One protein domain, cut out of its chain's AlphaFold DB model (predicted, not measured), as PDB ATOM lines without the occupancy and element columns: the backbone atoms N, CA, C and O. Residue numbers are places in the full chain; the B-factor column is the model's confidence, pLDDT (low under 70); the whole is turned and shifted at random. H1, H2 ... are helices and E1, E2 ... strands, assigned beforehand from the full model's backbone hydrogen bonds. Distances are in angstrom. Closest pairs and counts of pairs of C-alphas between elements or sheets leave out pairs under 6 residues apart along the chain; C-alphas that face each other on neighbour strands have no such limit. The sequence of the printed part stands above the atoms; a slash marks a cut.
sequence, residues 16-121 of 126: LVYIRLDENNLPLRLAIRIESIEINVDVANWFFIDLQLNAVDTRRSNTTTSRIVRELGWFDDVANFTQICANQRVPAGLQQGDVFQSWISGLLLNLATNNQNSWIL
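This is residues 16 to 121 of the 126 residues of an uncharacterized protein of Phaeosphaeria nodorum (strain SN15 / ATCC MYA-4574 / FGSC 10173) (UniProt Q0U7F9). A strongly twisted sheet of six antiparallel strands curls round the short helix H1, which packs on it mostly beside E4 and E3. The longer helix H2 runs past the hollow of the curl, from near the end of E3 to E6. This makes two layers, a sheet with both helices on one face. The printed part has 106 residues, with named elements in the order E1 E2 E3 E4 E5 H1 H2 E6, a mixed class of helices and strands. It is compact, with a radius of gyration of the C-alphas of 13.3 A, and only just flat, spanning 40 by 36 by 20 A.

Begin with the sheet, in the order E4, residues 55 to 61, E3, residues 43 to 50, E2, residues 29 to 35, E1, residues 16 to 20, E5, residues 68 to 75, and E6, residues 119 to 121. E1 E2 E3 E4 form a meander, each strand the antiparallel neighbour of the one before. Look for N 46 and O 59 at 2.8 A between E3 and E4, N 34 and O 43 at 2.8 A between E2 and E3, N 18 and O 31 at 2.9 A between E1 and E2, N 17 and O 73 at 2.8 A between E1 and E5, and N 74 and O 120 at 2.8 A between E5 and E6. E5 bends by 61 degrees at residue 72. H1, residues 78 to 87, is on the sheet; its closest C-alphas to E4 are those of Val 56 and Ala 86, 5.2 A apart. H2, residues 96 to 114, is on the sheet at a height of 8.4 A; its line stands at 11 degrees to E2 on the local plane, along the strands. The closest C-alphas of H2 and E6 are those of Leu 111 and Trp 119, 6.3 A apart. H1 and H2 are close but not clearly touching, with the C-alphas of Cys 85 and Leu 107 closest at 7.3 A, and run opposite ways at a steep tilt of 58 degrees. In H1 every O i to N i+4 pair is within hydrogen-bond range, in H2 13 of 15.

Find C-alpha 16 at (8.779, 9.395, -86.181), where E1 begins. E3 measures 22.0 A, E4 19.4 A and E2 17.8 A. From C-alpha 96 at (28.429, -3.325, -75.508), H2 runs 27.2 A to C-alpha 114. E6 ends at C-alpha 121, (5.531, -0.098, -87.465).

The C-alphas farthest apart are those of Ile 37 and Gly 93, 40.8 A. The printed part has no cut, and no link is long. The mean pLDDT of the printed part is 79.9; look for values under 70 at residues 22 to 27, 35 to 42 and 62 to 67.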
ATOM      1  N   LEU A  16       7.874  10.375 -85.582       86.75
ATOM      2  CA  LEU A  16       8.779   9.395 -86.181       86.75
ATOM      3  C   LEU A  16       9.759   8.876 -85.126       86.75
ATOM      4  O   LEU A  16      10.482   9.654 -84.501       86.75
ATOM      5  N   VAL A  17       9.825   7.556 -84.991       88.56
ATOM      6  CA  VAL A  17      10.808   6.834 -84.188       88.56
ATOM      7  C   VAL A  17      11.855   6.244 -85.121       88.56
ATOM      8  O   VAL A  17      11.538   5.520 -86.069       88.56
ATOM      9  N   TYR A  18      13.123   6.544 -84.863       87.06
ATOM     10  CA  TYR A  18      14.202   6.199 -85.779       87.06
ATOM     11  C   TYR A  18      15.534   5.965 -85.070       87.06
ATOM     12  O   TYR A  18      15.765   6.399 -83.941       87.06
ATOM     13  N   ILE A  19      16.425   5.260 -85.765       85.31
ATOM     14  CA  ILE A  19      17.823   5.078 -85.400       85.31
ATOM     15  C   ILE A  19      18.673   6.026 -86.237       85.31
ATOM     16  O   ILE A  19      18.484   6.179 -87.448       85.31
ATOM     17  N   ARG A  20      19.659   6.632 -85.586       78.56
ATOM     18  CA  ARG A  20      20.601   7.577 -86.186       78.56
ATOM     19  C   ARG A  20      22.023   7.325 -85.704       78.56
ATOM     20  O   ARG A  20      22.229   6.722 -84.649       78.56
ATOM     21  N   LEU A  21      22.980   7.840 -86.469       72.06
ATOM     22  CA  LEU A  21      24.368   7.998 -86.039       72.06
ATOM     23  C   LEU A  21      24.574   9.409 -85.476       72.06
ATOM     24  O   LEU A  21      23.855  10.349 -85.837       72.06
ATOM     25  N   ASP A  22      25.536   9.552 -84.571       64.69
ATOM     26  CA  ASP A  22      26.048  10.870 -84.208       64.69
ATOM     27  C   ASP A  22      27.128  11.348 -85.196       64.69
ATOM     28  O   ASP A  22      27.541  10.618 -86.099       64.69
ATOM     29  N   GLU A  23      27.561  12.600 -85.034       58.25
ATOM     30  CA  GLU A  23      28.544  13.269 -85.902       58.25
ATOM     31  C   GLU A  23      29.909  12.559 -85.951       58.25
ATOM     32  O   GLU A  23      30.695  12.804 -86.862       58.25
ATOM     33  N   ASN A  24      30.172  11.633 -85.023       59.72
ATOM     34  CA  ASN A  24      31.413  10.869 -84.940       59.72
ATOM     35  C   ASN A  24      31.259   9.414 -85.421       59.72
ATOM     36  O   ASN A  24      32.180   8.619 -85.231       59.72
ATOM     37  N   ASN A  25      30.118   9.034 -86.019       55.84
ATOM     38  CA  ASN A  25      29.761   7.633 -86.303       55.84
ATOM     39  C   ASN A  25      29.825   6.721 -85.053       55.84
ATOM     40  O   ASN A  25      29.986   5.505 -85.170       55.84
ATOM     41  N   LEU A  26      29.709   7.305 -83.856       58.00
ATOM     42  CA  LEU A  26      29.614   6.608 -82.576       58.00
ATOM     43  C   LEU A  26      28.145   6.164 -82.349       58.00
ATOM     44  O   LEU A  26      27.262   6.524 -83.137       58.00
ATOM     45  N   PRO A  27      27.884   5.256 -81.385       60.28
ATOM     46  CA  PRO A  27      26.924   4.167 -81.549       60.28
ATOM     47  C   PRO A  27      25.489   4.632 -81.791       60.28
ATOM     48  O   PRO A  27      25.051   5.672 -81.300       60.28
ATOM     49  N   LEU A  28      24.775   3.790 -82.545       70.50
ATOM     50  CA  LEU A  28      23.365   3.906 -82.903       70.50
ATOM     51  C   LEU A  28      22.531   4.405 -81.717       70.50
ATOM     52  O   LEU A  28      22.563   3.816 -80.639       70.50
ATOM     53  N   ARG A  29      21.781   5.487 -81.928       77.88
ATOM     54  CA  ARG A  29      20.879   6.061 -80.920       77.88
ATOM     55  C   ARG A  29      19.447   5.939 -81.388       77.88
ATOM     56  O   ARG A  29      19.182   6.133 -82.576       77.88
ATOM     57  N   LEU A  30      18.541   5.662 -80.455       85.75
ATOM     58  CA  LEU A  30      17.109   5.777 -80.695       85.75
ATOM     59  C   LEU A  30      16.689   7.230 -80.500       85.75
ATOM     60  O   LEU A  30      17.112   7.881 -79.541       85.75
ATOM     61  N   ALA A  31      15.840   7.718 -81.392       84.44
ATOM     62  CA  ALA A  31      15.241   9.031 -81.291       84.44
ATOM     63  C   ALA A  31      13.745   8.970 -81.594       84.44
ATOM     64  O   ALA A  31      13.300   8.144 -82.394       84.44
ATOM     65  N   ILE A  32      12.998   9.875 -80.965       84.50
ATOM     66  CA  ILE A  32      11.625  10.214 -81.340       84.50
ATOM     67  C   ILE A  32      11.561  11.696 -81.710       84.50
ATOM     68  O   ILE A  32      12.029  12.560 -80.959       84.50
ATOM     69  N   ARG A  33      11.022  11.973 -82.895       80.88
ATOM     70  CA  ARG A  33      10.900  13.309 -83.482       80.88
ATOM     71  C   ARG A  33       9.800  14.118 -82.799       80.88
ATOM     72  O   ARG A  33       8.673  13.654 -82.747       80.88
ATOM     73  N   ILE A  34      10.094  15.327 -82.329       75.62
ATOM     74  CA  ILE A  34       9.141  16.215 -81.636       75.62
ATOM     75  C   ILE A  34       8.629  17.301 -82.587       75.62
ATOM     76  O   ILE A  34       7.423  17.468 -82.721       75.62
ATOM     77  N   GLU A  35       9.531  18.002 -83.280       66.06
ATOM     78  CA  GLU A  35       9.202  19.097 -84.202       66.06
ATOM     79  C   GLU A  35      10.155  19.071 -85.405       66.06
ATOM     80  O   GLU A  35      11.368  19.048 -85.198       66.06
ATOM     81  N   SER A  36       9.617  19.112 -86.637       53.09
ATOM     82  CA  SER A  36      10.112  19.949 -87.754       53.09
ATOM     83  C   SER A  36       9.536  19.547 -89.125       53.09
ATOM     84  O   SER A  36       9.236  18.385 -89.398       53.09
ATOM     85  N   ILE A  37       9.423  20.539 -90.011       48.75
ATOM     86  CA  ILE A  37       9.053  20.419 -91.432       48.75
ATOM     87  C   ILE A  37      10.271  19.981 -92.282       48.75
ATOM     88  O   ILE A  37      10.106  19.460 -93.383       48.75
ATOM     89  N   GLU A  38      11.498  20.097 -91.754       51.25
ATOM     90  CA  GLU A  38      12.753  19.832 -92.470       51.25
ATOM     91  C   GLU A  38      13.635  18.799 -91.748       51.25
ATOM     92  O   GLU A  38      13.821  18.842 -90.534       51.25
ATOM     93  N   ILE A  39      14.221  17.870 -92.509       49.47
ATOM     94  CA  ILE A  39      15.028  16.739 -92.000       49.47
ATOM     95  C   ILE A  39      16.326  17.205 -91.299       49.47
ATOM     96  O   ILE A  39      16.875  16.485 -90.472       49.47
ATOM     97  N   ASN A  40      16.806  18.420 -91.596       50.72
ATOM     98  CA  ASN A  40      18.114  18.921 -91.149       50.72
ATOM     99  C   ASN A  40      18.069  19.805 -89.888       50.72
ATOM    100  O   ASN A  40      19.119  20.163 -89.355       50.72
ATOM    101  N   VAL A  41      16.874  20.154 -89.405       56.31
ATOM    102  CA  VAL A  41      16.669  20.934 -88.175       56.31
ATOM    103  C   VAL A  41      15.605  20.212 -87.367       56.31
ATOM    104  O   VAL A  41      14.449  20.615 -87.363       56.31
ATOM    105  N   ASP A  42      15.977  19.076 -86.779       63.34
ATOM    106  CA  ASP A  42      15.049  18.228 -86.032       63.34
ATOM    107  C   ASP A  42      15.175  18.442 -84.519       63.34
ATOM    108  O   ASP A  42      16.285  18.385 -83.973       63.34
ATOM    109  N   VAL A  43      14.042  18.653 -83.842       71.62
ATOM    110  CA  VAL A  43      13.954  18.605 -82.376       71.62
ATOM    111  C   VAL A  43      13.525  17.198 -81.990       71.62
ATOM    112  O   VAL A  43      12.458  16.746 -82.395       71.62
ATOM    113  N   ALA A  44      14.329  16.500 -81.188       76.31
ATOM    114  CA  ALA A  44      14.062  15.109 -80.821       76.31
ATOM    115  C   ALA A  44      14.470  14.788 -79.377       76.31
ATOM    116  O   ALA A  44      15.411  15.378 -78.834       76.31
ATOM    117  N   ASN A  45      13.790  13.802 -78.783       79.56
ATOM    118  CA  ASN A  45      14.259  13.125 -77.573       79.56
ATOM    119  C   ASN A  45      15.168  11.964 -77.967       79.56
ATOM    120  O   ASN A  45      14.837  11.183 -78.860       79.56
ATOM    121  N   TRP A  46      16.323  11.876 -77.315       83.00
ATOM    122  CA  TRP A  46      17.360  10.887 -77.579       83.00
ATOM    123  C   TRP A  46      17.478   9.933 -76.409       83.00
ATOM    124  O   TRP A  46      17.523  10.382 -75.265       83.00
ATOM    125  N   PHE A  47      17.609   8.646 -76.713       82.69
ATOM    126  CA  PHE A  47      17.722   7.595 -75.712       82.69
ATOM    127  C   PHE A  47      19.087   6.921 -75.792       82.69
ATOM    128  O   PHE A  47      19.542   6.519 -76.869       82.69
ATOM    129  N   PHE A  48      19.725   6.792 -74.633       82.12
ATOM    130  CA  PHE A  48      21.055   6.227 -74.463       82.12
ATOM    131  C   PHE A  48      21.005   5.101 -73.452       82.12
ATOM    132  O   PHE A  48      20.380   5.244 -72.411       82.12
ATOM    133  N   ILE A  49      21.721   4.015 -73.717       81.19
ATOM    134  CA  ILE A  49      21.922   2.983 -72.705       81.19
ATOM    135  C   ILE A  49      23.163   3.353 -71.899       81.19
ATOM    136  O   ILE A  49      24.280   3.323 -72.421       81.19
ATOM    137  N   ASP A  50      22.966   3.687 -70.629       81.56
ATOM    138  CA  ASP A  50      24.044   3.805 -69.658       81.56
ATOM    139  C   ASP A  50      24.350   2.411 -69.101       81.56
ATOM    140  O   ASP A  50      23.580   1.840 -68.325       81.56
ATOM    141  N   LEU A  51      25.482   1.843 -69.521       77.25
ATOM    142  CA  LEU A  51      25.914   0.513 -69.090       77.25
ATOM    143  C   LEU A  51      26.443   0.482 -67.652       77.25
ATOM    144  O   LEU A  51      26.455  -0.589 -67.050       77.25
ATOM    145  N   GLN A  52      26.879   1.615 -67.096       81.56
ATOM    146  CA  GLN A  52      27.322   1.679 -65.701       81.56
ATOM    147  C   GLN A  52      26.121   1.659 -64.757       81.56
ATOM    148  O   GLN A  52      26.149   0.984 -63.731       81.56
ATOM    149  N   LEU A  53      25.055   2.369 -65.131       81.12
ATOM    150  CA  LEU A  53      23.811   2.441 -64.366       81.12
ATOM    151  C   LEU A  53      22.795   1.358 -64.754       81.12
ATOM    152  O   LEU A  53      21.776   1.208 -64.083       81.12
ATOM    153  N   ASN A  54      23.069   0.601 -65.823       82.31
ATOM    154  CA  ASN A  54      22.153  -0.362 -66.435       82.31
ATOM    155  C   ASN A  54      20.749   0.239 -66.663       82.31
ATOM    156  O   ASN A  54      19.725  -0.386 -66.369       82.31
ATOM    157  N   ALA A  55      20.720   1.477 -67.154       85.56
ATOM    158  CA  ALA A  55      19.527   2.306 -67.284       85.56
ATOM    159  C   ALA A  55      19.507   3.039 -68.632       85.56
ATOM    160  O   ALA A  55      20.513   3.084 -69.343       85.56
ATOM    161  N   VAL A  56      18.355   3.612 -68.986       85.69
ATOM    162  CA  VAL A  56      18.208   4.448 -70.183       85.69
ATOM    163  C   VAL A  56      18.251   5.923 -69.779       85.69
ATOM    164  O   VAL A  56      17.386   6.383 -69.038       85.69
ATOM    165  N   ASP A  57      19.244   6.667 -70.268       85.62
ATOM    166  CA  ASP A  57      19.317   8.130 -70.143       85.62
ATOM    167  C   ASP A  57      18.562   8.782 -71.312       85.62
ATOM    168  O   ASP A  57      18.603   8.294 -72.445       85.62
ATOM    169  N   THR A  58      17.865   9.886 -71.040       83.25
ATOM    170  CA  THR A  58      17.080  10.624 -72.036       83.25
ATOM    171  C   THR A  58      17.541  12.069 -72.107       83.25
ATOM    172  O   THR A  58      17.583  12.769 -71.097       83.25
ATOM    173  N   ARG A  59      17.837  12.559 -73.315       82.00
ATOM    174  CA  ARG A  59      18.226  13.960 -73.532       82.00
ATOM    175  C   ARG A  59      17.439  14.574 -74.673       82.00
ATOM    176  O   ARG A  59      17.318  13.973 -75.735       82.00
ATOM    177  N   ARG A  60      16.950  15.796 -74.472       78.31
ATOM    178  CA  ARG A  60      16.373  16.606 -75.548       78.31
ATOM    179  C   ARG A  60      17.498  17.282 -76.324       78.31
ATOM    180  O   ARG A  60      18.407  17.840 -75.711       78.31
ATOM    181  N   SER A  61      17.419  17.269 -77.651       70.50
ATOM    182  CA  SER A  61      18.313  18.049 -78.508       70.50
ATOM    183  C   SER A  61      17.532  18.972 -79.434       70.50
ATOM    184  O   SER A  61      16.516  18.570 -80.002       70.50
ATOM    185  N   ASN A  62      18.038  20.199 -79.585       60.25
ATOM    186  CA  ASN A  62      17.429  21.272 -80.379       60.25
ATOM    187  C   ASN A  62      18.073  21.436 -81.764       60.25
ATOM    188  O   ASN A  62      17.657  22.283 -82.545       60.25
ATOM    189  N   THR A  63      19.114  20.664 -82.059       56.56
ATOM    190  CA  THR A  63      19.850  20.732 -83.320       56.56
ATOM    191  C   THR A  63      20.406  19.364 -83.624       56.56
ATOM    192  O   THR A  63      21.035  18.768 -82.747       56.56
ATOM    193  N   THR A  64      20.257  18.901 -84.866       53.53
ATOM    194  CA  THR A  64      21.258  17.994 -85.425       53.53
ATOM    195  C   THR A  64      21.213  17.881 -86.937       53.53
ATOM    196  O   THR A  64      20.264  17.358 -87.510       53.53
ATOM    197  N   THR A  65      22.331  18.249 -87.551       53.09
ATOM    198  CA  THR A  65      22.842  17.649 -88.781       53.09
ATOM    199  C   THR A  65      23.149  16.182 -88.511       53.09
ATOM    200  O   THR A  65      24.256  15.815 -88.132       53.09
ATOM    201  N   SER A  66      22.146  15.320 -88.625       58.78
ATOM    202  CA  SER A  66      22.327  13.895 -88.372       58.78
ATOM    203  C   SER A  66      21.693  13.032 -89.422       58.78
ATOM    204  O   SER A  66      20.572  13.275 -89.857       58.78
ATOM    205  N   ARG A  67      22.410  11.971 -89.779       68.25
ATOM    206  CA  ARG A  67      21.943  10.986 -90.736       68.25
ATOM    207  C   ARG A  67      21.029   9.986 -90.028       68.25
ATOM    208  O   ARG A  67      21.494   9.188 -89.210       68.25
ATOM    209  N   ILE A  68      19.741  10.021 -90.366       72.62
ATOM    210  CA  ILE A  68      18.825   8.908 -90.098       72.62
ATOM    211  C   ILE A  68      19.391   7.687 -90.826       72.62
ATOM    212  O   ILE A  68      19.668   7.748 -92.025       72.62
ATOM    213  N   VAL A  69      19.618   6.596 -90.096       77.25
ATOM    214  CA  VAL A  69      20.108   5.339 -90.686       77.25
ATOM    215  C   VAL A  69      19.007   4.307 -90.837       77.25
ATOM    216  O   VAL A  69      19.123   3.423 -91.681       77.25
ATOM    217  N   ARG A  70      17.950   4.407 -90.027       83.94
ATOM    218  CA  ARG A  70      16.810   3.501 -90.098       83.94
ATOM    219  C   ARG A  70      15.582   4.124 -89.455       83.94
ATOM    220  O   ARG A  70      15.621   4.468 -88.280       83.94
ATOM    221  N   GLU A  71      14.486   4.193 -90.186       86.69
ATOM    222  CA  GLU A  71      13.174   4.484 -89.616       86.69
ATOM    223  C   GLU A  71      12.581   3.203 -89.021       86.69
ATOM    224  O   GLU A  71      12.704   2.126 -89.608       86.69
ATOM    225  N   LEU A  72      11.992   3.296 -87.830       88.44
ATOM    226  CA  LEU A  72      11.418   2.143 -87.130       88.44
ATOM    227  C   LEU A  72       9.892   2.155 -87.155       88.44
ATOM    228  O   LEU A  72       9.274   1.096 -87.172       88.44
ATOM    229  N   GLY A  73       9.287   3.338 -87.144       89.69
ATOM    230  CA  GLY A  73       7.842   3.487 -87.054       89.69
ATOM    231  C   GLY A  73       7.451   4.844 -86.513       89.69
ATOM    232  O   GLY A  73       8.267   5.760 -86.452       89.69
ATOM    233  N   TRP A  74       6.197   4.957 -86.113       89.94
ATOM    234  CA  TRP A  74       5.585   6.187 -85.646       89.94
ATOM    235  C   TRP A  74       4.875   5.926 -84.325       89.94
ATOM    236  O   TRP A  74       4.239   4.884 -84.162       89.94
ATOM    237  N   PHE A  75       4.976   6.873 -83.399       90.88
ATOM    238  CA  PHE A  75       4.310   6.813 -82.102       90.88
ATOM    239  C   PHE A  75       3.489   8.087 -81.863       90.88
ATOM    240  O   PHE A  75       3.900   9.158 -82.295       90.88
ATOM    241  N   ASP A  76       2.329   7.987 -81.223       88.94
ATOM    242  CA  ASP A  76       1.375   9.102 -81.082       88.94
ATOM    243  C   ASP A  76       1.739  10.114 -79.973       88.94
ATOM    244  O   ASP A  76       1.450  11.298 -80.102       88.94
ATOM    245  N   ASP A  77       2.408   9.677 -78.902       89.00
ATOM    246  CA  ASP A  77       2.725  10.509 -77.733       89.00
ATOM    247  C   ASP A  77       4.204  10.398 -77.309       89.00
ATOM    248  O   ASP A  77       4.684   9.357 -76.847       89.00
ATOM    249  N   VAL A  78       4.939  11.512 -77.405       86.31
ATOM    250  CA  VAL A  78       6.364  11.597 -77.032       86.31
ATOM    251  C   VAL A  78       6.612  11.309 -75.550       86.31
ATOM    252  O   VAL A  78       7.615  10.672 -75.208       86.31
ATOM    253  N   ALA A  79       5.754  11.799 -74.656       87.75
ATOM    254  CA  ALA A  79       5.933  11.648 -73.216       87.75
ATOM    255  C   ALA A  79       5.718  10.190 -72.799       87.75
ATOM    256  O   ALA A  79       6.550   9.633 -72.077       87.75
ATOM    257  N   ASN A  80       4.668   9.551 -73.316       90.31
ATOM    258  CA  ASN A  80       4.408   8.133 -73.087       90.31
ATOM    259  C   ASN A  80       5.537   7.262 -73.665       90.31
ATOM    260  O   ASN A  80       6.099   6.421 -72.960       90.31
ATOM    261  N   PHE A  81       5.970   7.526 -74.902       91.19
ATOM    262  CA  PHE A  81       7.110   6.823 -75.500       91.19
ATOM    263  C   PHE A  81       8.386   6.948 -74.659       91.19
ATOM    264  O   PHE A  81       9.112   5.973 -74.452       91.19
ATOM    265  N   THR A  82       8.647   8.149 -74.138       88.88
ATOM    266  CA  THR A  82       9.799   8.423 -73.272       88.88
ATOM    267  C   THR A  82       9.740   7.591 -71.991       88.88
ATOM    268  O   THR A  82      10.745   6.996 -71.601       88.88
ATOM    269  N   GLN A  83       8.564   7.482 -71.366       89.38
ATOM    270  CA  GLN A  83       8.365   6.641 -70.184       89.38
ATOM    271  C   GLN A  83       8.565   5.153 -70.490       89.38
ATOM    272  O   GLN A  83       9.209   4.453 -69.710       89.38
ATOM    273  N   ILE A  84       8.065   4.667 -71.629       92.69
ATOM    274  CA  ILE A  84       8.275   3.279 -72.064       92.69
ATOM    275  C   ILE A  84       9.772   3.001 -72.222       92.69
ATOM    276  O   ILE A  84      10.265   2.011 -71.685       92.69
ATOM    277  N   CYS A  85      10.507   3.885 -72.900       90.94
ATOM    278  CA  CYS A  85      11.949   3.731 -73.088       90.94
ATOM    279  C   CYS A  85      12.711   3.736 -71.758       90.94
ATOM    280  O   CYS A  85      13.568   2.881 -71.553       90.94
ATOM    281  N   ALA A  86      12.378   4.655 -70.844       87.69
ATOM    282  CA  ALA A  86      13.014   4.756 -69.530       87.69
ATOM    283  C   ALA A  86      12.771   3.516 -68.650       87.69
ATOM    284  O   ALA A  86      13.655   3.102 -67.901       87.69
ATOM    285  N   ASN A  87      11.587   2.907 -68.762       90.62
ATOM    286  CA  ASN A  87      11.201   1.729 -67.983       90.62
ATOM    287  C   ASN A  87      11.585   0.397 -68.652       90.62
ATOM    288  O   ASN A  87      11.501  -0.660 -68.021       90.62
ATOM    289  N   GLN A  88      11.993   0.415 -69.924       88.50
ATOM    290  CA  GLN A  88      12.397  -0.785 -70.645       88.50
ATOM    291  C   GLN A  88      13.699  -1.336 -70.057       88.50
ATOM    292  O   GLN A  88      14.727  -0.660 -70.008       88.50
ATOM    293  N   ARG A  89      13.679  -2.611 -69.663       88.56
ATOM    294  CA  ARG A  89      14.845  -3.282 -69.081       88.56
ATOM    295  C   ARG A  89      16.025  -3.302 -70.056       88.56
ATOM    296  O   ARG A  89      15.901  -3.796 -71.177       88.56
ATOM    297  N   VAL A  90      17.189  -2.859 -69.583       87.19
ATOM    298  CA  VAL A  90      18.462  -3.003 -70.300       87.19
ATOM    299  C   VAL A  90      18.946  -4.462 -70.203       87.19
ATOM    300  O   VAL A  90      19.004  -5.014 -69.096       87.19
ATOM    301  N   PRO A  91      19.259  -5.124 -71.334       87.75
ATOM    302  CA  PRO A  91      19.833  -6.467 -71.333       87.75
ATOM    303  C   PRO A  91      21.185  -6.506 -70.610       87.75
ATOM    304  O   PRO A  91      22.109  -5.780 -70.966       87.75
ATOM    305  N   ALA A  92      21.310  -7.390 -69.619       84.94
ATOM    306  CA  ALA A  92      22.551  -7.603 -68.877       84.94
ATOM    307  C   ALA A  92      23.344  -8.791 -69.449       84.94
ATOM    308  O   ALA A  92      22.760  -9.740 -69.967       84.94
ATOM    309  N   GLY A  93      24.673  -8.758 -69.309       82.88
ATOM    310  CA  GLY A  93      25.556  -9.865 -69.704       82.88
ATOM    311  C   GLY A  93      25.897  -9.943 -71.198       82.88
ATOM    312  O   GLY A  93      26.494 -10.927 -71.622       82.88
ATOM    313  N   LEU A  94      25.544  -8.924 -71.987       83.69
ATOM    314  CA  LEU A  94      25.902  -8.817 -73.404       83.69
ATOM    315  C   LEU A  94      27.120  -7.909 -73.614       83.69
ATOM    316  O   LEU A  94      27.417  -7.040 -72.791       83.69
ATOM    317  N   GLN A  95      27.809  -8.084 -74.745       80.69
ATOM    318  CA  GLN A  95      28.839  -7.142 -75.179       80.69
ATOM    319  C   GLN A  95      28.203  -5.792 -75.532       80.69
ATOM    320  O   GLN A  95      27.084  -5.742 -76.036       80.69
ATOM    321  N   GLN A  96      28.930  -4.694 -75.314       71.94
ATOM    322  CA  GLN A  96      28.429  -3.325 -75.508       71.94
ATOM    323  C   GLN A  96      27.769  -3.090 -76.883       71.94
ATOM    324  O   GLN A  96      26.771  -2.375 -76.956       71.94
ATOM    325  N   GLY A  97      28.283  -3.708 -77.953       72.06
ATOM    326  CA  GLY A  97      27.696  -3.609 -79.296       72.06
ATOM    327  C   GLY A  97      26.325  -4.287 -79.440       72.06
ATOM    328  O   GLY A  97      25.476  -3.800 -80.188       72.06
ATOM    329  N   ASP A  98      26.077  -5.353 -78.678       83.44
ATOM    330  CA  ASP A  98      24.864  -6.175 -78.768       83.44
ATOM    331  C   ASP A  98      23.753  -5.703 -77.826       83.44
ATOM    332  O   ASP A  98      22.572  -5.983 -78.064       83.44
ATOM    333  N   VAL A  99      24.112  -4.972 -76.760       86.81
ATOM    334  CA  VAL A  99      23.149  -4.450 -75.776       86.81
ATOM    335  C   VAL A  99      22.124  -3.549 -76.456       86.81
ATOM    336  O   VAL A  99      20.926  -3.717 -76.236       86.81
ATOM    337  N   PHE A 100      22.570  -2.633 -77.322       85.56
ATOM    338  CA  PHE A 100      21.665  -1.716 -78.016       85.56
ATOM    339  C   PHE A 100      20.702  -2.452 -78.950       85.56
ATOM    340  O   PHE A 100      19.499  -2.209 -78.897       85.56
ATOM    341  N   GLN A 101      21.201  -3.390 -79.761       86.25
ATOM    342  CA  GLN A 101      20.350  -4.161 -80.672       86.25
ATOM    343  C   GLN A 101      19.316  -4.987 -79.909       86.25
ATOM    344  O   GLN A 101      18.130  -4.945 -80.228       86.25
ATOM    345  N   SER A 102      19.748  -5.672 -78.849       89.44
ATOM    346  CA  SER A 102      18.855  -6.481 -78.017       89.44
ATOM    347  C   SER A 102      17.810  -5.627 -77.294       89.44
ATOM    348  O   SER A 102      16.644  -6.017 -77.206       89.44
ATOM    349  N   TRP A 103      18.199  -4.443 -76.814       90.56
ATOM    350  CA  TRP A 103      17.281  -3.493 -76.189       90.56
ATOM    351  C   TRP A 103      16.239  -2.971 -77.188       90.56
ATOM    352  O   TRP A 103      15.048  -3.008 -76.884       90.56
ATOM    353  N   ILE A 104      16.657  -2.579 -78.399       90.12
ATOM    354  CA  ILE A 104      15.748  -2.142 -79.470       90.12
ATOM    355  C   ILE A 104      14.771  -3.250 -79.853       90.12
ATOM    356  O   ILE A 104      13.571  -2.998 -79.934       90.12
ATOM    357  N   SER A 105      15.244  -4.480 -80.067       90.44
ATOM    358  CA  SER A 105      14.362  -5.605 -80.394       90.44
ATOM    359  C   SER A 105      13.317  -5.847 -79.301       90.44
ATOM    360  O   SER A 105      12.141  -6.034 -79.611       90.44
ATOM    361  N   GLY A 106      13.721  -5.789 -78.028       91.56
ATOM    362  CA  GLY A 106      12.801  -5.913 -76.897       91.56
ATOM    363  C   GLY A 106      11.798  -4.758 -76.804       91.56
ATOM    364  O   GLY A 106      10.623  -4.995 -76.525       91.56
ATOM    365  N   LEU A 107      12.239  -3.526 -77.068       92.38
ATOM    366  CA  LEU A 107      11.375  -2.347 -77.107       92.38
ATOM    367  C   LEU A 107      10.333  -2.470 -78.224       92.38
ATOM    368  O   LEU A 107       9.145  -2.325 -77.962       92.38
ATOM    369  N   LEU A 108      10.749  -2.798 -79.450       92.00
ATOM    370  CA  LEU A 108       9.839  -2.946 -80.589       92.00
ATOM    371  C   LEU A 108       8.803  -4.050 -80.359       92.00
ATOM    372  O   LEU A 108       7.634  -3.870 -80.696       92.00
ATOM    373  N   LEU A 109       9.200  -5.164 -79.735       92.88
ATOM    374  CA  LEU A 109       8.267  -6.218 -79.337       92.88
ATOM    375  C   LEU A 109       7.251  -5.718 -78.296       92.88
ATOM    376  O   LEU A 109       6.059  -6.000 -78.418       92.88
ATOM    377  N   ASN A 110       7.703  -4.962 -77.289       92.50
ATOM    378  CA  ASN A 110       6.833  -4.354 -76.281       92.50
ATOM    379  C   ASN A 110       5.830  -3.373 -76.919       92.50
ATOM    380  O   ASN A 110       4.635  -3.443 -76.638       92.50
ATOM    381  N   LEU A 111       6.282  -2.514 -77.837       92.06
ATOM    382  CA  LEU A 111       5.406  -1.591 -78.563       92.06
ATOM    383  C   LEU A 111       4.359  -2.349 -79.391       92.06
ATOM    384  O   LEU A 111       3.165  -2.084 -79.270       92.06
ATOM    385  N   ALA A 112       4.791  -3.361 -80.149       88.62
ATOM    386  CA  ALA A 112       3.907  -4.182 -80.973       88.62
ATOM    387  C   ALA A 112       2.929  -5.051 -80.165       88.62
ATOM    388  O   ALA A 112       1.896  -5.447 -80.692       88.62
ATOM    389  N   THR A 113       3.234  -5.373 -78.906       90.75
ATOM    390  CA  THR A 113       2.373  -6.229 -78.070       90.75
ATOM    391  C   THR A 113       1.442  -5.407 -77.184       90.75
ATOM    392  O   THR A 113       0.258  -5.711 -77.088       90.75
ATOM    393  N   ASN A 114       1.963  -4.354 -76.554       92.38
ATOM    394  CA  ASN A 114       1.278  -3.635 -75.478       92.38
ATOM    395  C   ASN A 114       0.805  -2.231 -75.877       92.38
ATOM    396  O   ASN A 114       0.034  -1.628 -75.140       92.38
ATOM    397  N   ASN A 115       1.249  -1.701 -77.023       90.06
ATOM    398  CA  ASN A 115       0.973  -0.322 -77.443       90.06
ATOM    399  C   ASN A 115       0.445  -0.251 -78.886       90.06
ATOM    400  O   ASN A 115       0.676   0.728 -79.585       90.06
ATOM    401  N   GLN A 116      -0.286  -1.275 -79.340       86.62
ATOM    402  CA  GLN A 116      -0.751  -1.406 -80.733       86.62
ATOM    403  C   GLN A 116      -1.609  -0.236 -81.236       86.62
ATOM    404  O   GLN A 116      -1.632   0.031 -82.431       86.62
ATOM    405  N   ASN A 117      -2.306   0.466 -80.340       88.94
ATOM    406  CA  ASN A 117      -3.123   1.628 -80.707       88.94
ATOM    407  C   ASN A 117      -2.300   2.918 -80.861       88.94
ATOM    408  O   ASN A 117      -2.766   3.853 -81.504       88.94
ATOM    409  N   SER A 118      -1.096   2.942 -80.288       90.25
ATOM    410  CA  SER A 118      -0.204   4.104 -80.197       90.25
ATOM    411  C   SER A 118       1.082   3.930 -81.007       90.25
ATOM    412  O   SER A 118       1.904   4.836 -81.064       90.25
ATOM    413  N   TRP A 119       1.274   2.767 -81.640       92.06
ATOM    414  CA  TRP A 119       2.466   2.411 -82.407       92.06
ATOM    415  C   TRP A 119       2.106   1.919 -83.808       92.06
ATOM    416  O   TRP A 119       1.358   0.955 -83.967       92.06
ATOM    417  N   ILE A 120       2.716   2.532 -84.822       89.94
ATOM    418  CA  ILE A 120       2.653   2.094 -86.219       89.94
ATOM    419  C   ILE A 120       4.060   1.685 -86.646       89.94
ATOM    420  O   ILE A 120       4.961   2.519 -86.718       89.94
ATOM    421  N   LEU A 121       4.257   0.404 -86.953       88.19
ATOM    422  CA  LEU A 121       5.531  -0.098 -87.465       88.19
ATOM    423  C   LEU A 121       5.809   0.481 -88.861       88.19
ATOM    424  O   LEU A 121       4.920   0.486 -89.708       88.19
TER     425      LEU A 121